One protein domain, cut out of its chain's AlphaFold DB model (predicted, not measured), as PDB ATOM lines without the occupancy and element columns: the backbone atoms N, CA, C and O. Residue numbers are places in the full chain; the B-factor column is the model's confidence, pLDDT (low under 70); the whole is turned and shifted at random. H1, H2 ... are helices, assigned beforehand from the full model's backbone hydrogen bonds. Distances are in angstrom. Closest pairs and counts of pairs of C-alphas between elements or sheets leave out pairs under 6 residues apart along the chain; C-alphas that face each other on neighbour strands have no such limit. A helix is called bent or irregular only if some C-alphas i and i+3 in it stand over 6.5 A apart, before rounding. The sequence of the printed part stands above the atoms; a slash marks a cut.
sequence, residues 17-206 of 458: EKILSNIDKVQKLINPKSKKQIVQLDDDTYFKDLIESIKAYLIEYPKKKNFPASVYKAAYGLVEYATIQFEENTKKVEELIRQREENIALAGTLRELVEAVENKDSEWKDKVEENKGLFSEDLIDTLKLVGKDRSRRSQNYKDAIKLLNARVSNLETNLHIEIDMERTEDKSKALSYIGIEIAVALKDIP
ATOM      1  N   GLU A  17      33.064  -0.824  -5.218       85.44
ATOM      2  CA  GLU A  17      32.301  -0.828  -3.963       85.44
ATOM      3  C   GLU A  17      30.780  -0.847  -4.185       85.44
ATOM      4  O   GLU A  17      30.052  -1.549  -3.479       85.44
ATOM      5  N   LYS A  18      30.281  -0.099  -5.181       89.06
ATOM      6  CA  LYS A  18      28.848  -0.039  -5.503       89.06
ATOM      7  C   LYS A  18      28.348  -1.376  -6.051       89.06
ATOM      8  O   LYS A  18      27.229  -1.769  -5.726       89.06
ATOM      9  N   ILE A  19      29.168  -2.092  -6.822       90.38
ATOM     10  CA  ILE A  19      28.828  -3.422  -7.349       90.38
ATOM     11  C   ILE A  19      28.943  -4.504  -6.286       90.38
ATOM     12  O   ILE A  19      28.014  -5.297  -6.160       90.38
ATOM     13  N   LEU A  20      29.981  -4.489  -5.447       91.12
ATOM     14  CA  LEU A  20      30.064  -5.379  -4.282       91.12
ATOM     15  C   LEU A  20      28.858  -5.175  -3.343       91.12
ATOM     16  O   LEU A  20      28.223  -6.140  -2.920       91.12
ATOM     17  N   SER A  21      28.462  -3.919  -3.107       92.19
ATOM     18  CA  SER A  21      27.249  -3.567  -2.359       92.19
ATOM     19  C   SER A  21      25.958  -4.033  -3.050       92.19
ATOM     20  O   SER A  21      24.998  -4.390  -2.369       92.19
ATOM     21  N   ASN A  22      25.893  -4.034  -4.384       92.31
ATOM     22  CA  ASN A  22      24.725  -4.529  -5.116       92.31
ATOM     23  C   ASN A  22      24.649  -6.064  -5.119       92.31
ATOM     24  O   ASN A  22      23.565  -6.595  -4.899       92.31
ATOM     25  N   ILE A  23      25.776  -6.767  -5.250       91.94
ATOM     26  CA  ILE A  23      25.866  -8.230  -5.116       91.94
ATOM     27  C   ILE A  23      25.392  -8.677  -3.723       91.94
ATOM     28  O   ILE A  23      24.544  -9.563  -3.621       91.94
ATOM     29  N   ASP A  24      25.844  -8.011  -2.657       91.50
ATOM     30  CA  ASP A  24      25.395  -8.262  -1.277       91.50
ATOM     31  C   ASP A  24      23.881  -8.021  -1.085       91.50
ATOM     32  O   ASP A  24      23.192  -8.825  -0.450       91.50
ATOM     33  N   LYS A  25      23.318  -6.956  -1.683       90.94
ATOM     34  CA  LYS A  25      21.859  -6.722  -1.684       90.94
ATOM     35  C   LYS A  25      21.118  -7.855  -2.387       90.94
ATOM     36  O   LYS A  25      20.178  -8.388  -1.806       90.94
ATOM     37  N   VAL A  26      21.548  -8.242  -3.589       90.62
ATOM     38  CA  VAL A  26      20.949  -9.351  -4.352       90.62
ATOM     39  C   VAL A  26      20.995 -10.640  -3.531       90.62
ATOM     40  O   VAL A  26      19.954 -11.265  -3.340       90.62
ATOM     41  N   GLN A  27      22.149 -10.986  -2.948       89.12
ATOM     42  CA  GLN A  27      22.307 -12.176  -2.104       89.12
ATOM     43  C   GLN A  27      21.363 -12.162  -0.884       89.12
ATOM     44  O   GLN A  27      20.814 -13.198  -0.505       89.12
ATOM     45  N   LYS A  28      21.107 -10.988  -0.293       89.31
ATOM     46  CA  LYS A  28      20.134 -10.807   0.803       89.31
ATOM     47  C   LYS A  28      18.669 -10.896   0.357       89.31
ATOM     48  O   LYS A  28      17.833 -11.270   1.182       89.31
ATOM     49  N   LEU A  29      18.349 -10.577  -0.898       87.75
ATOM     50  CA  LEU A  29      16.995 -10.702  -1.460       87.75
ATOM     51  C   LEU A  29      16.635 -12.157  -1.818       87.75
ATOM     52  O   LEU A  29      15.483 -12.554  -1.667       87.75
ATOM     53  N   ILE A  30      17.608 -12.967  -2.245       86.06
ATOM     54  CA  ILE A  30      17.388 -14.385  -2.600       86.06
ATOM     55  C   ILE A  30      17.520 -15.367  -1.425       86.06
ATOM     56  O   ILE A  30      17.062 -16.502  -1.520       86.06
ATOM     57  N   ASN A  31      18.144 -14.964  -0.314       86.00
ATOM     58  CA  ASN A  31      18.380 -15.846   0.832       86.00
ATOM     59  C   ASN A  31      17.049 -16.273   1.503       86.00
ATOM     60  O   ASN A  31      16.323 -15.410   2.005       86.00
ATOM     61  N   PRO A  32      16.739 -17.581   1.629       81.00
ATOM     62  CA  PRO A  32      15.450 -18.066   2.140       81.00
ATOM     63  C   PRO A  32      15.212 -17.786   3.635       81.00
ATOM     64  O   PRO A  32      14.099 -17.978   4.124       81.00
ATOM     65  N   LYS A  33      16.231 -17.322   4.373       83.31
ATOM     66  CA  LYS A  33      16.138 -16.892   5.783       83.31
ATOM     67  C   LYS A  33      15.993 -15.367   5.936       83.31
ATOM     68  O   LYS A  33      15.897 -14.864   7.055       83.31
ATOM     69  N   SER A  34      15.987 -14.620   4.831       81.81
ATOM     70  CA  SER A  34      15.798 -13.164   4.795       81.81
ATOM     71  C   SER A  34      14.351 -12.757   5.094       81.81
ATOM     72  O   SER A  34      13.412 -13.471   4.752       81.81
ATOM     73  N   LYS A  35      14.156 -11.569   5.689       74.62
ATOM     74  CA  LYS A  35      12.829 -10.940   5.876       74.62
ATOM     75  C   LYS A  35      12.367 -10.094   4.681       74.62
ATOM     76  O   LYS A  35      11.245  -9.602   4.693       74.62
ATOM     77  N   LYS A  36      13.236  -9.881   3.691       70.56
ATOM     78  CA  LYS A  36      12.948  -9.144   2.453       70.56
ATOM     79  C   LYS A  36      13.282 -10.056   1.277       70.56
ATOM     80  O   LYS A  36      14.294  -9.858   0.619       70.56
ATOM     81  N   GLN A  37      12.493 -11.112   1.112       72.94
ATOM     82  CA  GLN A  37      12.629 -12.012  -0.030       72.94
ATOM     83  C   GLN A  37      11.894 -11.437  -1.237       72.94
ATOM     84  O   GLN A  37      10.843 -10.820  -1.066       72.94
ATOM     85  N   ILE A  38      12.418 -11.693  -2.435       69.31
ATOM     86  CA  ILE A  38      11.631 -11.551  -3.666       69.31
ATOM     87  C   ILE A  38      10.455 -12.527  -3.560       69.31
ATOM     88  O   ILE A  38      10.649 -13.713  -3.270       69.31
ATOM     89  N   VAL A  39       9.237 -12.016  -3.737       62.12
ATOM     90  CA  VAL A  39       8.016 -12.836  -3.767       62.12
ATOM     91  C   VAL A  39       7.731 -13.272  -5.202       62.12
ATOM     92  O   VAL A  39       7.562 -14.459  -5.442       62.12
ATOM     93  N   GLN A  40       7.781 -12.319  -6.135       76.88
ATOM     94  CA  GLN A  40       7.572 -12.490  -7.571       76.88
ATOM     95  C   GLN A  40       8.690 -11.763  -8.324       76.88
ATOM     96  O   GLN A  40       9.014 -10.621  -7.997       76.88
ATOM     97  N   LEU A  41       9.297 -12.420  -9.319       79.19
ATOM     98  CA  LEU A  41      10.355 -11.809 -10.136       79.19
ATOM     99  C   LEU A  41       9.813 -10.653 -10.982       79.19
ATOM    100  O   LEU A  41      10.528  -9.680 -11.226       79.19
ATOM    101  N   ASP A  42       8.584 -10.777 -11.482       76.75
ATOM    102  CA  ASP A  42       8.141  -9.906 -12.562       76.75
ATOM    103  C   ASP A  42       7.869  -8.467 -12.125       76.75
ATOM    104  O   ASP A  42       8.319  -7.547 -12.815       76.75
ATOM    105  N   ASP A  43       7.300  -8.289 -10.934       77.06
ATOM    106  CA  ASP A  43       7.024  -6.982 -10.333       77.06
ATOM    107  C   ASP A  43       8.244  -6.343  -9.632       77.06
ATOM    108  O   ASP A  43       8.287  -5.119  -9.463       77.06
ATOM    109  N   ASP A  44       9.264  -7.123  -9.237       84.25
ATOM    110  CA  ASP A  44      10.448  -6.599  -8.531       84.25
ATOM    111  C   ASP A  44      11.433  -5.901  -9.491       84.25
ATOM    112  O   ASP A  44      12.501  -6.397  -9.864       84.25
ATOM    113  N   THR A  45      11.049  -4.684  -9.877       86.94
ATOM    114  CA  THR A  45      11.854  -3.780 -10.711       86.94
ATOM    115  C   THR A  45      13.193  -3.450 -10.039       86.94
ATOM    116  O   THR A  45      14.216  -3.369 -10.710       86.94
ATOM    117  N   TYR A  46      13.220  -3.330  -8.707       89.25
ATOM    118  CA  TYR A  46      14.431  -3.008  -7.948       89.25
ATOM    119  C   TYR A  46      15.457  -4.149  -7.988       89.25
ATOM    120  O   TYR A  46      16.657  -3.903  -8.124       89.25
ATOM    121  N   PHE A  47      15.006  -5.403  -7.921       89.31
ATOM    122  CA  PHE A  47      15.860  -6.565  -8.151       89.31
ATOM    123  C   PHE A  47      16.410  -6.584  -9.583       89.31
ATOM    124  O   PHE A  47      17.620  -6.740  -9.758       89.31
ATOM    125  N   LYS A  48      15.563  -6.354 -10.596       90.69
ATOM    126  CA  LYS A  48      15.987  -6.272 -12.008       90.69
ATOM    127  C   LYS A  48      17.041  -5.172 -12.225       90.69
ATOM    128  O   LYS A  48      18.094  -5.458 -12.793       90.69
ATOM    129  N   ASP A  49      16.839  -3.976 -11.667       90.25
ATOM    130  CA  ASP A  49      17.809  -2.867 -11.692       90.25
ATOM    131  C   ASP A  49      19.151  -3.232 -11.027       90.25
ATOM    132  O   ASP A  49      20.221  -2.858 -11.517       90.25
ATOM    133  N   LEU A  50      19.128  -3.975  -9.911       91.19
ATOM    134  CA  LEU A  50      20.354  -4.457  -9.267       91.19
ATOM    135  C   LEU A  50      21.115  -5.431 -10.177       91.19
ATOM    136  O   LEU A  50      22.325  -5.251 -10.346       91.19
ATOM    137  N   ILE A  51      20.435  -6.411 -10.782       91.62
ATOM    138  CA  ILE A  51      21.052  -7.384 -11.701       91.62
ATOM    139  C   ILE A  51      21.623  -6.688 -12.937       91.62
ATOM    140  O   ILE A  51      22.801  -6.884 -13.244       91.62
ATOM    141  N   GLU A  52      20.851  -5.820 -13.594       91.19
ATOM    142  CA  GLU A  52      21.316  -5.093 -14.779       91.19
ATOM    143  C   GLU A  52      22.484  -4.153 -14.432       91.19
ATOM    144  O   GLU A  52      23.434  -4.050 -15.203       91.19
ATOM    145  N   SER A  53      22.517  -3.551 -13.234       90.38
ATOM    146  CA  SER A  53      23.677  -2.755 -12.797       90.38
ATOM    147  C   SER A  53      24.962  -3.582 -12.640       90.38
ATOM    148  O   SER A  53      26.049  -3.088 -12.951       90.38
ATOM    149  N   ILE A  54      24.851  -4.838 -12.188       90.00
ATOM    150  CA  ILE A  54      25.982  -5.770 -12.066       90.00
ATOM    151  C   ILE A  54      26.421  -6.216 -13.463       90.00
ATOM    152  O   ILE A  54      27.591  -6.074 -13.809       90.00
ATOM    153  N   LYS A  55      25.482  -6.672 -14.295       90.69
ATOM    154  CA  LYS A  55      25.702  -7.073 -15.692       90.69
ATOM    155  C   LYS A  55      26.341  -5.963 -16.532       90.69
ATOM    156  O   LYS A  55      27.340  -6.218 -17.201       90.69
ATOM    157  N   ALA A  56      25.851  -4.727 -16.443       88.06
ATOM    158  CA  ALA A  56      26.434  -3.580 -17.134       88.06
ATOM    159  C   ALA A  56      27.902  -3.361 -16.735       88.06
ATOM    160  O   ALA A  56      28.752  -3.188 -17.604       88.06
ATOM    161  N   TYR A  57      28.240  -3.458 -15.443       87.00
ATOM    162  CA  TYR A  57      29.638  -3.402 -15.001       87.00
ATOM    163  C   TYR A  57      30.468  -4.570 -15.553       87.00
ATOM    164  O   TYR A  57      31.558  -4.355 -16.083       87.00
ATOM    165  N   LEU A  58      29.943  -5.797 -15.487       86.00
ATOM    166  CA  LEU A  58      30.602  -6.999 -16.006       86.00
ATOM    167  C   LEU A  58      30.825  -6.963 -17.532       86.00
ATOM    168  O   LEU A  58      31.759  -7.599 -18.006       86.00
ATOM    169  N   ILE A  59      30.038  -6.193 -18.295       84.56
ATOM    170  CA  ILE A  59      30.160  -6.051 -19.761       84.56
ATOM    171  C   ILE A  59      30.951  -4.789 -20.175       84.56
ATOM    172  O   ILE A  59      31.656  -4.797 -21.191       84.56
ATOM    173  N   GLU A  60      30.890  -3.696 -19.408       78.75
ATOM    174  CA  GLU A  60      31.652  -2.468 -19.696       78.75
ATOM    175  C   GLU A  60      33.113  -2.535 -19.224       78.75
ATOM    176  O   GLU A  60      34.013  -2.059 -19.927       78.75
ATOM    177  N   TYR A  61      33.374  -3.126 -18.054       70.56
ATOM    178  CA  TYR A  61      34.700  -3.132 -17.430       70.56
ATOM    179  C   TYR A  61      35.757  -4.124 -17.984       70.56
ATOM    180  O   TYR A  61      36.938  -3.790 -17.848       70.56
ATOM    181  N   PRO A  62      35.455  -5.265 -18.655       62.69
ATOM    182  CA  PRO A  62      36.487  -6.191 -19.155       62.69
ATOM    183  C   PRO A  62      37.288  -5.624 -20.339       62.69
ATOM    184  O   PRO A  62      38.280  -6.206 -20.769       62.69
ATOM    185  N   LYS A  63      36.913  -4.439 -20.840       59.53
ATOM    186  CA  LYS A  63      37.705  -3.646 -21.796       59.53
ATOM    187  C   LYS A  63      38.934  -2.982 -21.150       59.53
ATOM    188  O   LYS A  63      39.731  -2.362 -21.853       59.53
ATOM    189  N   LYS A  64      39.109  -3.095 -19.826       59.03
ATOM    190  CA  LYS A  64      40.321  -2.689 -19.097       59.03
ATOM    191  C   LYS A  64      41.187  -3.917 -18.809       59.03
ATOM    192  O   LYS A  64      40.685  -4.928 -18.340       59.03
ATOM    193  N   LYS A  65      42.505  -3.801 -19.025       60.69
ATOM    194  CA  LYS A  65      43.475  -4.913 -18.908       60.69
ATOM    195  C   LYS A  65      43.608  -5.548 -17.513       60.69
ATOM    196  O   LYS A  65      44.245  -6.587 -17.411       60.69
ATOM    197  N   ASN A  66      43.049  -4.941 -16.464       70.38
ATOM    198  CA  ASN A  66      42.927  -5.573 -15.154       70.38
ATOM    199  C   ASN A  66      41.485  -5.416 -14.648       70.38
ATOM    200  O   ASN A  66      40.998  -4.289 -14.505       70.38
ATOM    201  N   PHE A  67      40.801  -6.540 -14.430       79.69
ATOM    202  CA  PHE A  67      39.432  -6.596 -13.916       79.69
ATOM    203  C   PHE A  67      39.467  -6.978 -12.423       79.69
ATOM    204  O   PHE A  67      40.150  -7.948 -12.091       79.69
ATOM    205  N   PRO A  68      38.745  -6.287 -11.517       85.06
ATOM    206  CA  PRO A  68      38.867  -6.537 -10.080       85.06
ATOM    207  C   PRO A  68      38.525  -7.977  -9.666       85.06
ATOM    208  O   PRO A  68      37.381  -8.430  -9.781       85.06
ATOM    209  N   ALA A  69      39.516  -8.691  -9.122       85.19
ATOM    210  CA  ALA A  69      39.359 -10.063  -8.632       85.19
ATOM    211  C   ALA A  69      38.325 -10.179  -7.490       85.19
ATOM    212  O   ALA A  69      37.658 -11.205  -7.354       85.19
ATOM    213  N   SER A  70      38.138  -9.100  -6.725       88.06
ATOM    214  CA  SER A  70      37.069  -8.892  -5.740       88.06
ATOM    215  C   SER A  70      35.671  -9.083  -6.344       88.06
ATOM    216  O   SER A  70      34.915  -9.952  -5.904       88.06
ATOM    217  N   VAL A  71      35.338  -8.311  -7.385       87.94
ATOM    218  CA  VAL A  71      34.043  -8.372  -8.084       87.94
ATOM    219  C   VAL A  71      33.896  -9.686  -8.838       87.94
ATOM    220  O   VAL A  71      32.811 -10.261  -8.823       87.94
ATOM    221  N   TYR A  72      34.978 -10.201  -9.431       88.00
ATOM    222  CA  TYR A  72      34.980 -11.506 -10.099       88.00
ATOM    223  C   TYR A  72      34.552 -12.608  -9.118       88.00
ATOM    224  O   TYR A  72      33.556 -13.293  -9.346       88.00
ATOM    225  N   LYS A  73      35.235 -12.717  -7.969       90.50
ATOM    226  CA  LYS A  73      34.928 -13.708  -6.927       90.50
ATOM    227  C   LYS A  73      33.522 -13.525  -6.344       90.50
ATOM    228  O   LYS A  73      32.823 -14.514  -6.139       90.50
ATOM    229  N   ALA A  74      33.088 -12.284  -6.117       92.31
ATOM    230  CA  ALA A  74      31.755 -11.988  -5.592       92.31
ATOM    231  C   ALA A  74      30.631 -12.360  -6.580       92.31
ATOM    232  O   ALA A  74      29.627 -12.945  -6.176       92.31
ATOM    233  N   ALA A  75      30.801 -12.070  -7.873       91.12
ATOM    234  CA  ALA A  75      29.818 -12.394  -8.904       91.12
ATOM    235  C   ALA A  75      29.753 -13.907  -9.187       91.12
ATOM    236  O   ALA A  75      28.655 -14.450  -9.305       91.12
ATOM    237  N   TYR A  76      30.897 -14.605  -9.212       91.44
ATOM    238  CA  TYR A  76      30.923 -16.072  -9.294       91.44
ATOM    239  C   TYR A  76      30.244 -16.722  -8.082       91.44
ATOM    240  O   TYR A  76      29.374 -17.569  -8.267       91.44
ATOM    241  N   GLY A  77      30.559 -16.279  -6.858       92.25
ATOM    242  CA  GLY A  77      29.921 -16.791  -5.639       92.25
ATOM    243  C   GLY A  77      28.412 -16.516  -5.573       92.25
ATOM    244  O   GLY A  77      27.661 -17.327  -5.033       92.25
ATOM    245  N   LEU A  78      27.938 -15.414  -6.167       92.50
ATOM    246  CA  LEU A  78      26.506 -15.131  -6.315       92.50
ATOM    247  C   LEU A  78      25.820 -16.106  -7.289       92.50
ATOM    248  O   LEU A  78      24.744 -16.612  -6.974       92.50
ATOM    249  N   VAL A  79      26.434 -16.390  -8.443       93.12
ATOM    250  CA  VAL A  79      25.919 -17.368  -9.421       93.12
ATOM    251  C   VAL A  79      25.932 -18.787  -8.847       93.12
ATOM    252  O   VAL A  79      24.948 -19.513  -8.987       93.12
ATOM    253  N   GLU A  80      27.004 -19.176  -8.156       91.44
ATOM    254  CA  GLU A  80      27.125 -20.471  -7.476       91.44
ATOM    255  C   GLU A  80      26.046 -20.633  -6.396       91.44
ATOM    256  O   GLU A  80      25.281 -21.598  -6.428       91.44
ATOM    257  N   TYR A  81      25.899 -19.644  -5.506       92.25
ATOM    258  CA  TYR A  81      24.847 -19.641  -4.489       92.25
ATOM    259  C   TYR A  81      23.443 -19.713  -5.109       92.25
ATOM    260  O   TYR A  81      22.606 -20.489  -4.646       92.25
ATOM    261  N   ALA A  82      23.185 -18.947  -6.176       91.81
ATOM    262  CA  ALA A  82      21.900 -18.979  -6.868       91.81
ATOM    263  C   ALA A  82      21.613 -20.352  -7.504       91.81
ATOM    264  O   ALA A  82      20.485 -20.838  -7.430       91.81
ATOM    265  N   THR A  83      22.639 -21.006  -8.058       91.06
ATOM    266  CA  THR A  83      22.544 -22.353  -8.644       91.06
ATOM    267  C   THR A  83      22.232 -23.405  -7.574       91.06
ATOM    268  O   THR A  83      21.293 -24.181  -7.738       91.06
ATOM    269  N   ILE A  84      22.936 -23.386  -6.437       92.44
ATOM    270  CA  ILE A  84      22.685 -24.308  -5.313       92.44
ATOM    271  C   ILE A  84      21.256 -24.139  -4.771       92.44
ATOM    272  O   ILE A  84      20.547 -25.122  -4.558       92.44
ATOM    273  N   GLN A  85      20.788 -22.897  -4.599       91.12
ATOM    274  CA  GLN A  85      19.413 -22.631  -4.158       91.12
ATOM    275  C   GLN A  85      18.357 -23.043  -5.200       91.12
ATOM    276  O   GLN A  85      17.264 -23.471  -4.821       91.12
ATOM    277  N   PHE A  86      18.668 -22.978  -6.499       92.69
ATOM    278  CA  PHE A  86      17.795 -23.476  -7.565       92.69
ATOM    279  C   PHE A  86      17.680 -25.013  -7.542       92.69
ATOM    280  O   PHE A  86      16.577 -25.553  -7.652       92.69
ATOM    281  N   GLU A  87      18.786 -25.732  -7.322       92.06
ATOM    282  CA  GLU A  87      18.764 -27.190  -7.131       92.06
ATOM    283  C   GLU A  87      17.992 -27.603  -5.871       92.06
ATOM    284  O   GLU A  87      17.198 -28.544  -5.909       92.06
ATOM    285  N   GLU A  88      18.182 -26.898  -4.751       92.56
ATOM    286  CA  GLU A  88      17.387 -27.131  -3.541       92.56
ATOM    287  C   GLU A  88      15.889 -26.896  -3.772       92.56
ATOM    288  O   GLU A  88      15.067 -27.649  -3.255       92.56
ATOM    289  N   ASN A  89      15.517 -25.853  -4.515       92.38
ATOM    290  CA  ASN A  89      14.116 -25.565  -4.815       92.38
ATOM    291  C   ASN A  89      13.511 -26.597  -5.771       92.38
ATOM    292  O   ASN A  89      12.369 -26.998  -5.569       92.38
ATOM    293  N   THR A  90      14.292 -27.099  -6.731       92.88
ATOM    294  CA  THR A  90      13.881 -28.197  -7.622       92.88
ATOM    295  C   THR A  90      13.513 -29.444  -6.809       92.88
ATOM    296  O   THR A  90      12.431 -29.992  -6.991       92.88
ATOM    297  N   LYS A  91      14.348 -29.825  -5.829       94.50
ATOM    298  CA  LYS A  91      14.086 -30.954  -4.909       94.50
ATOM    299  C   LYS A  91      12.843 -30.734  -4.034       94.50
ATOM    300  O   LYS A  91      12.098 -31.672  -3.785       94.50
ATOM    301  N   LYS A  92      12.591 -29.495  -3.588       93.19
ATOM    302  CA  LYS A  92      11.368 -29.141  -2.834       93.19
ATOM    303  C   LYS A  92      10.115 -29.266  -3.709       93.19
ATOM    304  O   LYS A  92       9.095 -29.731  -3.221       93.19
ATOM    305  N   VAL A  93      10.188 -28.884  -4.987       92.44
ATOM    306  CA  VAL A  93       9.083 -29.048  -5.949       92.44
ATOM    307  C   VAL A  93       8.839 -30.525  -6.274       92.44
ATOM    308  O   VAL A  93       7.688 -30.939  -6.309       92.44
ATOM    309  N   GLU A  94       9.888 -31.333  -6.439       92.75
ATOM    310  CA  GLU A  94       9.786 -32.790  -6.633       92.75
ATOM    311  C   GLU A  94       9.081 -33.480  -5.448       92.75
ATOM    312  O   GLU A  94       8.133 -34.239  -5.644       92.75
ATOM    313  N   GLU A  95       9.464 -33.137  -4.215       93.56
ATOM    314  CA  GLU A  95       8.820 -33.618  -2.984       93.56
ATOM    315  C   GLU A  95       7.351 -33.157  -2.868       93.56
ATOM    316  O   GLU A  95       6.474 -33.950  -2.528       93.56
ATOM    317  N   LEU A  96       7.045 -31.898  -3.210       93.19
ATOM    318  CA  LEU A  96       5.670 -31.377  -3.236       93.19
ATOM    319  C   LEU A  96       4.798 -32.069  -4.300       93.19
ATOM    320  O   LEU A  96       3.631 -32.357  -4.037       93.19
ATOM    321  N   ILE A  97       5.348 -32.371  -5.481       92.56
ATOM    322  CA  ILE A  97       4.655 -33.134  -6.532       92.56
ATOM    323  C   ILE A  97       4.344 -34.544  -6.032       92.56
ATOM    324  O   ILE A  97       3.194 -34.970  -6.115       92.56
ATOM    325  N   ARG A  98       5.322 -35.227  -5.430       94.88
ATOM    326  CA  ARG A  98       5.125 -36.554  -4.839       94.88
ATOM    327  C   ARG A  98       4.024 -36.553  -3.772       94.88
ATOM    328  O   ARG A  98       3.141 -37.404  -3.802       94.88
ATOM    329  N   GLN A  99       4.027 -35.575  -2.867       93.50
ATOM    330  CA  GLN A  99       2.974 -35.426  -1.854       93.50
ATOM    331  C   GLN A  99       1.597 -35.144  -2.486       93.50
ATOM    332  O   GLN A  99       0.579 -35.608  -1.969       93.50
ATOM    333  N   ARG A 100       1.540 -34.439  -3.629       94.00
ATOM    334  CA  ARG A 100       0.305 -34.267  -4.416       94.00
ATOM    335  C   ARG A 100      -0.171 -35.591  -5.015       94.00
ATOM    336  O   ARG A 100      -1.361 -35.875  -4.949       94.00
ATOM    337  N   GLU A 101       0.729 -36.395  -5.579       93.50
ATOM    338  CA  GLU A 101       0.417 -37.715  -6.150       93.50
ATOM    339  C   GLU A 101      -0.096 -38.687  -5.075       93.50
ATOM    340  O   GLU A 101      -1.143 -39.312  -5.260       93.50
ATOM    341  N   GLU A 102       0.575 -38.749  -3.920       94.25
ATOM    342  CA  GLU A 102       0.154 -39.553  -2.765       94.25
ATOM    343  C   GLU A 102      -1.219 -39.085  -2.225       94.25
ATOM    344  O   GLU A 102      -2.106 -39.912  -1.999       94.25
ATOM    345  N   ASN A 103      -1.468 -37.771  -2.124       94.56
ATOM    346  CA  ASN A 103      -2.783 -37.241  -1.733       94.56
ATOM    347  C   ASN A 103      -3.885 -37.508  -2.774       94.56
ATOM    348  O   ASN A 103      -5.010 -37.807  -2.381       94.56
ATOM    349  N   ILE A 104      -3.590 -37.441  -4.077       93.81
ATOM    350  CA  ILE A 104      -4.554 -37.763  -5.145       93.81
ATOM    351  C   ILE A 104      -4.917 -39.256  -5.114       93.81
ATOM    352  O   ILE A 104      -6.091 -39.598  -5.261       93.81
ATOM    353  N   ALA A 105      -3.953 -40.144  -4.852       95.06
ATOM    354  CA  ALA A 105      -4.227 -41.569  -4.657       95.06
ATOM    355  C   ALA A 105      -5.136 -41.812  -3.435       95.06
ATOM    356  O   ALA A 105      -6.130 -42.535  -3.542       95.06
ATOM    357  N   LEU A 106      -4.860 -41.145  -2.307       95.38
ATOM    358  CA  LEU A 106      -5.714 -41.173  -1.109       95.38
ATOM    359  C   LEU A 106      -7.098 -40.545  -1.340       95.38
ATOM    360  O   LEU A 106      -8.073 -40.962  -0.715       95.38
ATOM    361  N   ALA A 107      -7.214 -39.556  -2.229       95.25
ATOM    362  CA  ALA A 107      -8.500 -38.990  -2.625       95.25
ATOM    363  C   ALA A 107      -9.332 -39.995  -3.431       95.25
ATOM    364  O   ALA A 107     -10.528 -40.132  -3.176       95.25
ATOM    365  N   GLY A 108      -8.695 -40.719  -4.359       95.50
ATOM    366  CA  GLY A 108      -9.315 -41.782  -5.150       95.50
ATOM    367  C   GLY A 108      -9.861 -42.910  -4.275       95.50
ATOM    368  O   GLY A 108     -11.061 -43.181  -4.311       95.50
ATOM    369  N   THR A 109      -9.025 -43.495  -3.411       95.44
ATOM    370  CA  THR A 109      -9.471 -44.571  -2.508       95.44
ATOM    371  C   THR A 109     -10.526 -44.086  -1.512       95.44
ATOM    372  O   THR A 109     -11.505 -44.789  -1.269       95.44
ATOM    373  N   LEU A 110     -10.421 -42.857  -0.988       96.25
ATOM    374  CA  LEU A 110     -11.480 -42.288  -0.148       96.25
ATOM    375  C   LEU A 110     -12.799 -42.136  -0.913       96.25
ATOM    376  O   LEU A 110     -13.860 -42.435  -0.370       96.25
ATOM    377  N   ARG A 111     -12.752 -41.680  -2.164       96.06
ATOM    378  CA  ARG A 111     -13.932 -41.493  -3.012       96.06
ATOM    379  C   ARG A 111     -14.628 -42.823  -3.312       96.06
ATOM    380  O   ARG A 111     -15.846 -42.896  -3.176       96.06
ATOM    381  N   GLU A 112     -13.865 -43.873  -3.610       95.06
ATOM    382  CA  GLU A 112     -14.374 -45.245  -3.766       95.06
ATOM    383  C   GLU A 112     -15.014 -45.779  -2.472       95.06
ATOM    384  O   GLU A 112     -16.090 -46.381  -2.513       95.06
ATOM    385  N   LEU A 113     -14.408 -45.514  -1.306       95.00
ATOM    386  CA  LEU A 113     -14.986 -45.879  -0.006       95.00
ATOM    387  C   LEU A 113     -16.284 -45.114   0.280       95.00
ATOM    388  O   LEU A 113     -17.252 -45.724   0.728       95.00
ATOM    389  N   VAL A 114     -16.336 -43.805   0.011       94.94
ATOM    390  CA  VAL A 114     -17.554 -42.990   0.165       94.94
ATOM    391  C   VAL A 114     -18.669 -43.510  -0.743       94.94
ATOM    392  O   VAL A 114     -19.801 -43.655  -0.280       94.94
ATOM    393  N   GLU A 115     -18.358 -43.848  -1.996       93.94
ATOM    394  CA  GLU A 115     -19.331 -44.390  -2.946       93.94
ATOM    395  C   GLU A 115     -19.848 -45.774  -2.521       93.94
ATOM    396  O   GLU A 115     -21.063 -45.967  -2.438       93.94
ATOM    397  N   ALA A 116     -18.966 -46.710  -2.149       93.50
ATOM    398  CA  ALA A 116     -19.353 -48.034  -1.644       93.50
ATOM    399  C   ALA A 116     -20.220 -47.950  -0.369       93.50
ATOM    400  O   ALA A 116     -21.172 -48.714  -0.184       93.50
ATOM    401  N   VAL A 117     -19.914 -46.990   0.508       93.12
ATOM    402  CA  VAL A 117     -20.644 -46.714   1.753       93.12
ATOM    403  C   VAL A 117     -22.002 -46.043   1.493       93.12
ATOM    404  O   VAL A 117     -22.983 -46.370   2.172       93.12
ATOM    405  N   GLU A 118     -22.107 -45.132   0.520       91.00
ATOM    406  CA  GLU A 118     -23.384 -44.517   0.137       91.00
ATOM    407  C   GLU A 118     -24.287 -45.510  -0.610       91.00
ATOM    408  O   GLU A 118     -25.470 -45.622  -0.259       91.00
ATOM    409  N   ASN A 119     -23.747 -46.259  -1.577       90.75
ATOM    410  CA  ASN A 119     -24.458 -47.296  -2.335       90.75
ATOM    411  C   ASN A 119     -24.838 -48.508  -1.472       90.75
ATOM    412  O   ASN A 119     -25.892 -49.106  -1.702       90.75
ATOM    413  N   LYS A 120     -24.056 -48.779  -0.418       86.50
ATOM    414  CA  LYS A 120     -24.204 -49.893   0.532       86.50
ATOM    415  C   LYS A 120     -23.929 -51.257  -0.091       86.50
ATOM    416  O   LYS A 120     -24.706 -52.194   0.097       86.50
ATOM    417  N   ASP A 121     -22.789 -51.353  -0.767       89.38
ATOM    418  CA  ASP A 121     -22.184 -52.608  -1.221       89.38
ATOM    419  C   ASP A 121     -22.191 -53.664  -0.102       89.38
ATOM    420  O   ASP A 121     -21.982 -53.332   1.068       89.38
ATOM    421  N   SER A 122     -22.355 -54.946  -0.440       87.06
ATOM    422  CA  SER A 122     -22.290 -56.061   0.525       87.06
ATOM    423  C   SER A 122     -21.038 -56.009   1.408       87.06
ATOM    424  O   SER A 122     -21.133 -56.213   2.619       87.06
ATOM    425  N   GLU A 123     -19.904 -55.670   0.795       91.38
ATOM    426  CA  GLU A 123     -18.563 -55.635   1.391       91.38
ATOM    427  C   GLU A 123     -18.102 -54.226   1.821       91.38
ATOM    428  O   GLU A 123     -16.915 -54.023   2.080       91.38
ATOM    429  N   TRP A 124     -18.984 -53.210   1.916       93.06
ATOM    430  CA  TRP A 124     -18.538 -51.834   2.236       93.06
ATOM    431  C   TRP A 124     -17.750 -51.747   3.550       93.06
ATOM    432  O   TRP A 124     -16.855 -50.917   3.690       93.06
ATOM    433  N   LYS A 125     -18.077 -52.605   4.523       92.69
ATOM    434  CA  LYS A 125     -17.400 -52.656   5.827       92.69
ATOM    435  C   LYS A 125     -15.978 -53.171   5.701       92.69
ATOM    436  O   LYS A 125     -15.092 -52.642   6.359       92.69
ATOM    437  N   ASP A 126     -15.795 -54.194   4.880       93.06
ATOM    438  CA  ASP A 126     -14.541 -54.919   4.741       93.06
ATOM    439  C   ASP A 126     -13.546 -54.030   3.986       93.06
ATOM    440  O   ASP A 126     -12.475 -53.746   4.520       93.06
ATOM    441  N   LYS A 127     -13.991 -53.379   2.895       92.38
ATOM    442  CA  LYS A 127     -13.260 -52.284   2.222       92.38
ATOM    443  C   LYS A 127     -12.805 -51.183   3.202       92.38
ATOM    444  O   LYS A 127     -11.672 -50.706   3.128       92.38
ATOM    445  N   VAL A 128     -13.673 -50.762   4.133       92.00
ATOM    446  CA  VAL A 128     -13.367 -49.719   5.140       92.00
ATOM    447  C   VAL A 128     -12.410 -50.210   6.237       92.00
ATOM    448  O   VAL A 128     -11.632 -49.412   6.762       92.00
ATOM    449  N   GLU A 129     -12.437 -51.491   6.603       91.94
ATOM    450  CA  GLU A 129     -11.504 -52.070   7.579       91.94
ATOM    451  C   GLU A 129     -10.127 -52.368   6.960       91.94
ATOM    452  O   GLU A 129      -9.121 -52.139   7.628       91.94
ATOM    453  N   GLU A 130     -10.056 -52.770   5.687       92.56
ATOM    454  CA  GLU A 130      -8.805 -52.909   4.919       92.56
ATOM    455  C   GLU A 130      -8.057 -51.572   4.801       92.56
ATOM    456  O   GLU A 130      -6.852 -51.490   5.046       92.56
ATOM    457  N   ASN A 131      -8.780 -50.492   4.491       91.62
ATOM    458  CA  ASN A 131      -8.200 -49.165   4.260       91.62
ATOM    459  C   ASN A 131      -7.970 -48.341   5.546       91.62
ATOM    460  O   ASN A 131      -7.545 -47.186   5.470       91.62
ATOM    461  N   LYS A 132      -8.193 -48.919   6.737       90.50
ATOM    462  CA  LYS A 132      -7.999 -48.245   8.038       90.50
ATOM    463  C   LYS A 132      -6.638 -47.573   8.204       90.50
ATOM    464  O   LYS A 132      -6.564 -46.517   8.817       90.50
ATOM    465  N   GLY A 133      -5.573 -48.189   7.691       91.25
ATOM    466  CA  GLY A 133      -4.204 -47.684   7.842       91.25
ATOM    467  C   GLY A 133      -3.891 -46.420   7.031       91.25
ATOM    468  O   GLY A 133      -2.843 -45.820   7.250       91.25
ATOM    469  N   LEU A 134      -4.773 -46.019   6.107       90.69
ATOM    470  CA  LEU A 134      -4.561 -44.891   5.191       90.69
ATOM    471  C   LEU A 134      -5.232 -43.585   5.653       90.69
ATOM    472  O   LEU A 134      -4.938 -42.515   5.119       90.69
ATOM    473  N   PHE A 135      -6.136 -43.651   6.635       93.69
ATOM    474  CA  PHE A 135      -6.981 -42.531   7.050       93.69
ATOM    475  C   PHE A 135      -7.024 -42.374   8.576       93.69
ATOM    476  O   PHE A 135      -6.742 -43.305   9.322       93.69
ATOM    477  N   SER A 136      -7.395 -41.184   9.059       93.44
ATOM    478  CA  SER A 136      -7.579 -40.947  10.494       93.44
ATOM    479  C   SER A 136      -8.807 -41.682  11.043       93.44
ATOM    480  O   SER A 136      -9.793 -41.893  10.333       93.44
ATOM    481  N   GLU A 137      -8.778 -42.029  12.332       92.38
ATOM    482  CA  GLU A 137      -9.859 -42.779  12.991       92.38
ATOM    483  C   GLU A 137     -11.219 -42.064  12.870       92.38
ATOM    484  O   GLU A 137     -12.202 -42.697  12.490       92.38
ATOM    485  N   ASP A 138     -11.257 -40.734  13.041       93.06
ATOM    486  CA  ASP A 138     -12.452 -39.891  12.828       93.06
ATOM    487  C   ASP A 138     -13.083 -40.065  11.430       93.06
ATOM    488  O   ASP A 138     -14.303 -39.999  11.245       93.06
ATOM    489  N   LEU A 139     -12.244 -40.263  10.413       93.62
ATOM    490  CA  LEU A 139     -12.654 -40.391   9.017       93.62
ATOM    491  C   LEU A 139     -13.225 -41.795   8.760       93.62
ATOM    492  O   LEU A 139     -14.294 -41.943   8.167       93.62
ATOM    493  N   ILE A 140     -12.575 -42.823   9.307       95.00
ATOM    494  CA  ILE A 140     -13.086 -44.197   9.305       95.00
ATOM    495  C   ILE A 140     -14.425 -44.295  10.060       95.00
ATOM    496  O   ILE A 140     -15.346 -44.979   9.602       95.00
ATOM    497  N   ASP A 141     -14.584 -43.592  11.181       93.31
ATOM    498  CA  ASP A 141     -15.829 -43.608  11.952       93.31
ATOM    499  C   ASP A 141     -16.948 -42.759  11.326       93.31
ATOM    500  O   ASP A 141     -18.118 -43.150  11.414       93.31
ATOM    501  N   THR A 142     -16.635 -41.684  10.592       93.81
ATOM    502  CA  THR A 142     -17.641 -40.989   9.762       93.81
ATOM    503  C   THR A 142     -18.102 -41.839   8.574       93.81
ATOM    504  O   THR A 142     -19.313 -41.923   8.352       93.81
ATOM    505  N   LEU A 143     -17.209 -42.568   7.887       94.12
ATOM    506  CA  LEU A 143     -17.598 -43.586   6.890       94.12
ATOM    507  C   LEU A 143     -18.532 -44.642   7.512       94.12
ATOM    508  O   LEU A 143     -19.617 -44.924   6.994       94.12
ATOM    509  N   LYS A 144     -18.174 -45.179   8.686       92.62
ATOM    510  CA  LYS A 144     -19.009 -46.157   9.407       92.62
ATOM    511  C   LYS A 144     -20.357 -45.594   9.849       92.62
ATOM    512  O   LYS A 144     -21.325 -46.354   9.882       92.62
ATOM    513  N   LEU A 145     -20.444 -44.312  10.205       92.06
ATOM    514  CA  LEU A 145     -21.705 -43.645  10.540       92.06
ATOM    515  C   LEU A 145     -22.628 -43.597   9.317       92.06
ATOM    516  O   LEU A 145     -23.780 -44.029   9.410       92.06
ATOM    517  N   VAL A 146     -22.111 -43.150   8.169       92.25
ATOM    518  CA  VAL A 146     -22.856 -43.058   6.901       92.25
ATOM    519  C   VAL A 146     -23.376 -44.435   6.464       92.25
ATOM    520  O   VAL A 146     -24.566 -44.572   6.169       92.25
ATOM    521  N   GLY A 147     -22.534 -45.473   6.498       89.50
ATOM    522  CA  GLY A 147     -22.923 -46.831   6.089       89.50
ATOM    523  C   GLY A 147     -23.925 -47.508   7.035       89.50
ATOM    524  O   GLY A 147     -24.763 -48.304   6.599       89.50
ATOM    525  N   LYS A 148     -23.885 -47.174   8.336       89.62
ATOM    526  CA  LYS A 148     -24.832 -47.683   9.349       89.62
ATOM    527  C   LYS A 148     -26.189 -46.969   9.328       89.62
ATOM    528  O   LYS A 148     -27.189 -47.611   9.659       89.62
ATOM    529  N   ASP A 149     -26.261 -45.683   8.971       86.81
ATOM    530  CA  ASP A 149     -27.531 -44.943   8.993       86.81
ATOM    531  C   ASP A 149     -28.511 -45.498   7.947       86.81
ATOM    532  O   ASP A 149     -28.199 -45.651   6.767       86.81
ATOM    533  N   ARG A 150     -29.740 -45.799   8.369       76.25
ATOM    534  CA  ARG A 150     -30.813 -46.294   7.494       76.25
ATOM    535  C   ARG A 150     -31.479 -45.177   6.683       76.25
ATOM    536  O   ARG A 150     -32.178 -45.482   5.720       76.25
ATOM    537  N   SER A 151     -31.274 -43.908   7.038       80.00
ATOM    538  CA  SER A 151     -31.978 -42.759   6.469       80.00
ATOM    539  C   SER A 151     -31.025 -41.711   5.889       80.00
ATOM    540  O   SER A 151     -30.565 -40.819   6.599       80.00
ATOM    541  N   ARG A 152     -30.872 -41.692   4.552       81.69
ATOM    542  CA  ARG A 152     -30.172 -40.610   3.817       81.69
ATOM    543  C   ARG A 152     -30.784 -39.202   4.030       81.69
ATOM    544  O   ARG A 152     -30.304 -38.207   3.494       81.69
ATOM    545  N   ARG A 153     -31.888 -39.090   4.786       83.06
ATOM    546  CA  ARG A 153     -32.542 -37.822   5.148       83.06
ATOM    547  C   ARG A 153     -32.074 -37.254   6.492       83.06
ATOM    548  O   ARG A 153     -32.379 -36.082   6.738       83.06
ATOM    549  N   SER A 154     -31.383 -38.027   7.337       89.38
ATOM    550  CA  SER A 154     -30.922 -37.555   8.652       89.38
ATOM    551  C   SER A 154     -29.936 -36.386   8.505       89.38
ATOM    552  O   SER A 154     -29.276 -36.240   7.474       89.38
ATOM    553  N   GLN A 155     -29.871 -35.509   9.510       89.69
ATOM    554  CA  GLN A 155     -28.939 -34.380   9.474       89.69
ATOM    555  C   GLN A 155     -27.490 -34.875   9.600       89.69
ATOM    556  O   GLN A 155     -26.643 -34.494   8.800       89.69
ATOM    557  N   ASN A 156     -27.247 -35.808  10.524       88.62
ATOM    558  CA  ASN A 156     -25.934 -36.398  10.776       88.62
ATOM    559  C   ASN A 156     -25.368 -37.097   9.526       88.62
ATOM    560  O   ASN A 156     -24.194 -36.919   9.223       88.62
ATOM    561  N   TYR A 157     -26.197 -37.826   8.764       91.62
ATOM    562  CA  TYR A 157     -25.800 -38.426   7.484       91.62
ATOM    563  C   TYR A 157     -25.358 -37.364   6.472       91.62
ATOM    564  O   TYR A 157     -24.282 -37.464   5.890       91.62
ATOM    565  N   LYS A 158     -26.170 -36.313   6.288       91.44
ATOM    566  CA  LYS A 158     -25.872 -35.223   5.344       91.44
ATOM    567  C   LYS A 158     -24.595 -34.480   5.711       91.44
ATOM    568  O   LYS A 158     -23.842 -34.108   4.818       91.44
ATOM    569  N   ASP A 159     -24.367 -34.235   6.995       93.44
ATOM    570  CA  ASP A 159     -23.188 -33.503   7.448       93.44
ATOM    571  C   ASP A 159     -21.930 -34.386   7.419       93.44
ATOM    572  O   ASP A 159     -20.878 -33.905   7.008       93.44
ATOM    573  N   ALA A 160     -22.039 -35.691   7.694       93.81
ATOM    574  CA  ALA A 160     -20.949 -36.645   7.475       93.81
ATOM    575  C   ALA A 160     -20.574 -36.776   5.984       93.81
ATOM    576  O   ALA A 160     -19.396 -36.673   5.651       93.81
ATOM    577  N   ILE A 161     -21.550 -36.895   5.072       93.69
ATOM    578  CA  ILE A 161     -21.303 -36.887   3.615       93.69
ATOM    579  C   ILE A 161     -20.629 -35.580   3.163       93.69
ATOM    580  O   ILE A 161     -19.683 -35.622   2.379       93.69
ATOM    581  N   LYS A 162     -21.043 -34.412   3.681       94.69
ATOM    582  CA  LYS A 162     -20.355 -33.137   3.390       94.69
ATOM    583  C   LYS A 162     -18.906 -33.140   3.871       94.69
ATOM    584  O   LYS A 162     -18.045 -32.674   3.133       94.69
ATOM    585  N   LEU A 163     -18.637 -33.630   5.083       94.62
ATOM    586  CA  LEU A 163     -17.282 -33.695   5.641       94.62
ATOM    587  C   LEU A 163     -16.384 -34.630   4.821       94.62
ATOM    588  O   LEU A 163     -15.258 -34.259   4.500       94.62
ATOM    589  N   LEU A 164     -16.903 -35.794   4.422       95.19
ATOM    590  CA  LEU A 164     -16.202 -36.752   3.568       95.19
ATOM    591  C   LEU A 164     -15.919 -36.167   2.176       95.19
ATOM    592  O   LEU A 164     -14.767 -36.147   1.752       95.19
ATOM    593  N   ASN A 165     -16.919 -35.585   1.509       94.44
ATOM    594  CA  ASN A 165     -16.743 -34.968   0.188       94.44
ATOM    595  C   ASN A 165     -15.828 -33.732   0.233       94.44
ATOM    596  O   ASN A 165     -15.032 -33.519  -0.679       94.44
ATOM    597  N   ALA A 166     -15.873 -32.940   1.310       94.81
ATOM    598  CA  ALA A 166     -14.916 -31.860   1.533       94.81
ATOM    599  C   ALA A 166     -13.496 -32.400   1.776       94.81
ATOM    600  O   ALA A 166     -12.526 -31.791   1.332       94.81
ATOM    601  N   ARG A 167     -13.341 -33.548   2.450       94.38
ATOM    602  CA  ARG A 167     -12.030 -34.183   2.649       94.38
ATOM    603  C   ARG A 167     -11.468 -34.762   1.348       94.38
ATOM    604  O   ARG A 167     -10.291 -34.526   1.092       94.38
ATOM    605  N   VAL A 168     -12.293 -35.409   0.519       95.06
ATOM    606  CA  VAL A 168     -11.936 -35.798  -0.860       95.06
ATOM    607  C   VAL A 168     -11.490 -34.564  -1.641       95.06
ATOM    608  O   VAL A 168     -10.353 -34.515  -2.085       95.06
ATOM    609  N   SER A 169     -12.314 -33.514  -1.713       94.81
ATOM    610  CA  SER A 169     -11.992 -32.302  -2.480       94.81
ATOM    611  C   SER A 169     -10.707 -31.598  -2.009       94.81
ATOM    612  O   SER A 169      -9.936 -31.113  -2.837       94.81
ATOM    613  N   ASN A 170     -10.409 -31.592  -0.705       93.12
ATOM    614  CA  ASN A 170      -9.134 -31.082  -0.182       93.12
ATOM    615  C   ASN A 170      -7.925 -31.937  -0.624       93.12
ATOM    616  O   ASN A 170      -6.869 -31.376  -0.915       93.12
ATOM    617  N   LEU A 171      -8.078 -33.267  -0.688       92.69
ATOM    618  CA  LEU A 171      -7.047 -34.214  -1.143       92.69
ATOM    619  C   LEU A 171      -6.922 -34.288  -2.678       92.69
ATOM    620  O   LEU A 171      -5.859 -34.644  -3.174       92.69
ATOM    621  N   GLU A 172      -7.964 -33.931  -3.436       90.06
ATOM    622  CA  GLU A 172      -7.899 -33.753  -4.896       90.06
ATOM    623  C   GLU A 172      -7.192 -32.428  -5.240       90.06
ATOM    624  O   GLU A 172      -6.201 -32.407  -5.973       90.06
ATOM    625  N   THR A 173      -7.672 -31.308  -4.684       87.88
ATOM    626  CA  THR A 173      -7.194 -29.959  -5.046       87.88
ATOM    627  C   THR A 173      -5.768 -29.682  -4.577       87.88
ATOM    628  O   THR A 173      -4.967 -29.168  -5.357       87.88
ATOM    629  N   ASN A 174      -5.422 -30.050  -3.336       91.00
ATOM    630  CA  ASN A 174      -4.111 -29.796  -2.724       91.00
ATOM    631  C   ASN A 174      -3.663 -28.320  -2.771       91.00
ATOM    632  O   ASN A 174      -2.476 -28.036  -2.922       91.00
ATOM    633  N   LEU A 175      -4.592 -27.369  -2.610       86.06
ATOM    634  CA  LEU A 175      -4.345 -25.929  -2.801       86.06
ATOM    635  C   LEU A 175      -3.109 -25.386  -2.049       86.06
ATOM    636  O   LEU A 175      -2.411 -24.514  -2.557       86.06
ATOM    637  N   HIS A 176      -2.796 -25.908  -0.858       87.44
ATOM    638  CA  HIS A 176      -1.585 -25.526  -0.120       87.44
ATOM    639  C   HIS A 176      -0.288 -25.931  -0.842       87.44
ATOM    640  O   HIS A 176       0.627 -25.118  -0.930       87.44
ATOM    641  N   ILE A 177      -0.237 -27.144  -1.403       89.38
ATOM    642  CA  ILE A 177       0.894 -27.643  -2.199       89.38
ATOM    643  C   ILE A 177       1.036 -26.814  -3.479       89.38
ATOM    644  O   ILE A 177       2.145 -26.455  -3.856       89.38
ATOM    645  N   GLU A 178      -0.081 -26.464  -4.121       88.81
ATOM    646  CA  GLU A 178      -0.093 -25.651  -5.343       88.81
ATOM    647  C   GLU A 178       0.462 -24.235  -5.102       88.81
ATOM    648  O   GLU A 178       1.343 -23.793  -5.838       88.81
ATOM    649  N   ILE A 179       0.057 -23.576  -4.010       87.44
ATOM    650  CA  ILE A 179       0.584 -22.262  -3.593       87.44
ATOM    651  C   ILE A 179       2.066 -22.345  -3.177       87.44
ATOM    652  O   ILE A 179       2.862 -21.465  -3.520       87.44
ATOM    653  N   ASP A 180       2.472 -23.383  -2.435       90.69
ATOM    654  CA  ASP A 180       3.879 -23.573  -2.058       90.69
ATOM    655  C   ASP A 180       4.765 -23.895  -3.277       90.69
ATOM    656  O   ASP A 180       5.923 -23.462  -3.311       90.69
ATOM    657  N   MET A 181       4.224 -24.582  -4.290       90.50
ATOM    658  CA  MET A 181       4.874 -24.854  -5.575       90.50
ATOM    659  C   MET A 181       5.021 -23.575  -6.409       90.50
ATOM    660  O   MET A 181       6.146 -23.252  -6.782       90.50
ATOM    661  N   GLU A 182       3.951 -22.804  -6.628       88.88
ATOM    662  CA  GLU A 182       3.970 -21.520  -7.358       88.88
ATOM    663  C   GLU A 182       4.986 -20.540  -6.745       88.88
ATOM    664  O   GLU A 182       5.904 -20.060  -7.416       88.88
ATOM    665  N   ARG A 183       4.928 -20.342  -5.421       89.38
ATOM    666  CA  ARG A 183       5.877 -19.489  -4.684       89.38
ATOM    667  C   ARG A 183       7.320 -20.024  -4.717       89.38
ATOM    668  O   ARG A 183       8.262 -19.286  -4.417       89.38
ATOM    669  N   THR A 184       7.525 -21.305  -5.020       89.50
ATOM    670  CA  THR A 184       8.861 -21.896  -5.206       89.50
ATOM    671  C   THR A 184       9.316 -21.798  -6.666       89.50
ATOM    672  O   THR A 184      10.507 -21.586  -6.910       89.50
ATOM    673  N   GLU A 185       8.392 -21.840  -7.628       88.75
ATOM    674  CA  GLU A 185       8.642 -21.546  -9.041       88.75
ATOM    675  C   GLU A 185       9.114 -20.096  -9.220       88.75
ATOM    676  O   GLU A 185      10.173 -19.881  -9.801       88.75
ATOM    677  N   ASP A 186       8.427 -19.109  -8.638       88.31
ATOM    678  CA  ASP A 186       8.790 -17.685  -8.767       88.31
ATOM    679  C   ASP A 186      10.159 -17.339  -8.171       88.31
ATOM    680  O   ASP A 186      10.950 -16.600  -8.769       88.31
ATOM    681  N   LYS A 187      10.512 -17.956  -7.039       88.38
ATOM    682  CA  LYS A 187      11.877 -17.875  -6.496       88.38
ATOM    683  C   LYS A 187      12.886 -18.530  -7.433       88.38
ATOM    684  O   LYS A 187      13.988 -18.016  -7.603       88.38
ATOM    685  N   SER A 188      12.516 -19.637  -8.070       90.31
ATOM    686  CA  SER A 188      13.375 -20.334  -9.031       90.31
ATOM    687  C   SER A 188      13.532 -19.551 -10.342       90.31
ATOM    688  O   SER A 188      14.631 -19.550 -10.895       90.31
ATOM    689  N   LYS A 189      12.521 -18.781 -10.781       90.88
ATOM    690  CA  LYS A 189      12.646 -17.783 -11.862       90.88
ATOM    691  C   LYS A 189      13.693 -16.727 -11.499       90.88
ATOM    692  O   LYS A 189      14.610 -16.496 -12.281       90.88
ATOM    693  N   ALA A 190      13.621 -16.138 -10.301       89.75
ATOM    694  CA  ALA A 190      14.582 -15.121  -9.853       89.75
ATOM    695  C   ALA A 190      16.026 -15.653  -9.732       89.75
ATOM    696  O   ALA A 190      16.978 -14.981 -10.136       89.75
ATOM    697  N   LEU A 191      16.196 -16.881  -9.229       91.38
ATOM    698  CA  LEU A 191      17.493 -17.564  -9.159       91.38
ATOM    699  C   LEU A 191      18.038 -17.913 -10.556       91.38
ATOM    700  O   LEU A 191      19.225 -17.725 -10.821       91.38
ATOM    701  N   SER A 192      17.170 -18.357 -11.470       91.31
ATOM    702  CA  SER A 192      17.528 -18.621 -12.868       91.31
ATOM    703  C   SER A 192      17.925 -17.338 -13.606       91.31
ATOM    704  O   SER A 192      18.920 -17.340 -14.322       91.31
ATOM    705  N   TYR A 193      17.230 -16.222 -13.365       92.12
ATOM    706  CA  TYR A 193      17.555 -14.912 -13.939       92.12
ATOM    707  C   TYR A 193      18.962 -14.432 -13.539       92.12
ATOM    708  O   TYR A 193      19.735 -14.033 -14.408       92.12
ATOM    709  N   ILE A 194      19.351 -14.581 -12.262       90.12
ATOM    710  CA  ILE A 194      20.747 -14.383 -11.814       90.12
ATOM    711  C   ILE A 194      21.707 -15.291 -12.588       90.12
ATOM    712  O   ILE A 194      22.710 -14.819 -13.127       90.12
ATOM    713  N   GLY A 195      21.404 -16.592 -12.633       88.12
ATOM    714  CA  GLY A 195      22.246 -17.596 -13.281       88.12
ATOM    715  C   GLY A 195      22.415 -17.383 -14.787       88.12
ATOM    716  O   GLY A 195      23.450 -17.749 -15.330       88.12
ATOM    717  N   ILE A 196      21.442 -16.762 -15.459       89.38
ATOM    718  CA  ILE A 196      21.517 -16.409 -16.879       89.38
ATOM    719  C   ILE A 196      22.292 -15.099 -17.051       89.38
ATOM    720  O   ILE A 196      23.374 -15.107 -17.635       89.38
ATOM    721  N   GLU A 197      21.785 -13.985 -16.523       90.75
ATOM    722  CA  GLU A 197      22.309 -12.645 -16.825       90.75
ATOM    723  C   GLU A 197      23.750 -12.449 -16.331       90.75
ATOM    724  O   GLU A 197      24.598 -11.918 -17.051       90.75
ATOM    725  N   ILE A 198      24.058 -12.919 -15.115       89.12
ATOM    726  CA  ILE A 198      25.386 -12.732 -14.520       89.12
ATOM    727  C   ILE A 198      26.383 -13.756 -15.075       89.12
ATOM    728  O   ILE A 198      27.510 -13.376 -15.387       89.12
ATOM    729  N   ALA A 199      26.006 -15.026 -15.280       87.06
ATOM    730  CA  ALA A 199      26.950 -16.009 -15.829       87.06
ATOM    731  C   ALA A 199      27.255 -15.784 -17.321       87.06
ATOM    732  O   ALA A 199      28.380 -16.043 -17.751       87.06
ATOM    733  N   VAL A 200      26.298 -15.263 -18.103       87.38
ATOM    734  CA  VAL A 200      26.560 -14.805 -19.478       87.38
ATOM    735  C   VAL A 200      27.550 -13.642 -19.465       87.38
ATOM    736  O   VAL A 200      28.538 -13.696 -20.192       87.38
ATOM    737  N   ALA A 201      27.357 -12.642 -18.598       86.25
ATOM    738  CA  ALA A 201      28.285 -11.517 -18.490       86.25
ATOM    739  C   ALA A 201      29.690 -11.934 -18.003       86.25
ATOM    740  O   ALA A 201      30.686 -11.423 -18.507       86.25
ATOM    741  N   LEU A 202      29.793 -12.892 -17.072       84.88
ATOM    742  CA  LEU A 202      31.076 -13.419 -16.579       84.88
ATOM    743  C   LEU A 202      31.846 -14.239 -17.621       84.88
ATOM    744  O   LEU A 202      33.075 -14.262 -17.582       84.88
ATOM    745  N   LYS A 203      31.149 -14.907 -18.548       83.50
ATOM    746  CA  LYS A 203      31.756 -15.793 -19.554       83.50
ATOM    747  C   LYS A 203      32.769 -15.080 -20.454       83.50
ATOM    748  O   LYS A 203      33.731 -15.708 -20.892       83.50
ATOM    749  N   ASP A 204      32.548 -13.799 -20.728       77.81
ATOM    750  CA  ASP A 204      33.378 -13.013 -21.641       77.81
ATOM    751  C   ASP A 204      34.487 -12.224 -20.896       77.81
ATOM    752  O   ASP A 204      35.263 -11.497 -21.519       77.81
ATOM    753  N   ILE A 205      34.610 -12.397 -19.569       75.50
ATOM    754  CA  ILE A 205      35.685 -11.823 -18.745       75.50
ATOM    755  C   ILE A 205      36.831 -12.842 -18.601       75.50
ATOM    756  O   ILE A 205      36.612 -13.935 -18.070       75.50
ATOM    757  N   PRO A 206      38.078 -12.514 -18.994       71.75
ATOM    758  CA  PRO A 206      39.221 -13.378 -18.712       71.75
ATOM    759  C   PRO A 206      39.446 -13.484 -17.196       71.75
ATOM    760  O   PRO A 206      39.400 -12.480 -16.484       71.75
TER     761      PRO A 206
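This is residues 17 to 206 of the 458 residues of an uncharacterized protein of Clostridium sp. CAG:356 (UniProt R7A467). This is a long rod of helices: H3 runs most of its length, and H6 and then H7, one after the other, come back along it. At one end of the rod the helical hairpin of H1 and H2 packs on the early part of H3 and the last part of H7; at the other end the short hairpin of H4 and H5 packs on the late part of H3. The printed part has 190 residues with seven named helices, H1 to H7 in chain order, and no named strand: the class is all helix. The whole is extended, with a radius of gyration of the C-alphas of 26.8 A and spans of 88 by 27 by 20 A.

Find C-alpha 69 at (39.359, -10.063, -8.632); from there H3, residues 69 to 119, runs 74.2 A to C-alpha 119 at (-24.458, -47.296, -2.335). Before it come H1, residues 17 to 30, and H2, residues 45 to 63, 28.1 A long. After it come H4, residues 124 to 134, H5, residues 137 to 148, and H6, residues 155 to 173, 26.5 A long. H7, residues 175 to 203, runs 41.1 A and ends at C-alpha 203 at (31.756, -15.793, -19.554). H4 is irregular, with C-alphas 130 and 133 7.6 A apart; H2 is only just irregular, with C-alphas 60 and 63 6.51 A apart.

Start at H3, the hub, which touches five other helices. H7 touches it at a shallow tilt of 23 degrees, opposite ways, closest at the C-alphas of Ala 82 and Leu 191, 5.2 A. H6 touches residues 103 to 114 of H3 at 33 degrees, only just short of steep, closest at the C-alphas of Ala 107 and Val 168, 5.0 A. H1 touches residues 70 to 82 of H3, closest at the C-alphas of Leu 20 and Val 71, 6.3 A. H2 touches H7, closest at the C-alphas of Leu 58 and Ala 201, 5.7 A. H5 touches H3, closest at the C-alphas of Val 117 and Gly 147, 4.9 A; H4 touches H3, closest at the C-alphas of Ala 116 and Trp 124, 5.5 A. H1, H2, H3, H4, H5 and H7 form an up and down bundle, each running against the one before it. H1 and H5, for instance, are apart. Every O i to N i+4 pair is within hydrogen-bond range in H1, H3, H5 and H6; in H2 13 of 15 are, in H4 5 of 7, in H7 23 of 25.

Look for the two C-alphas farthest apart at Lys 65 and Arg 150, 89.0 A. The printed part has no cut. The link from H1 to H2, residues 31 to 44, is long. Residues 38 to 39 and 62 to 65 have pLDDT under 70.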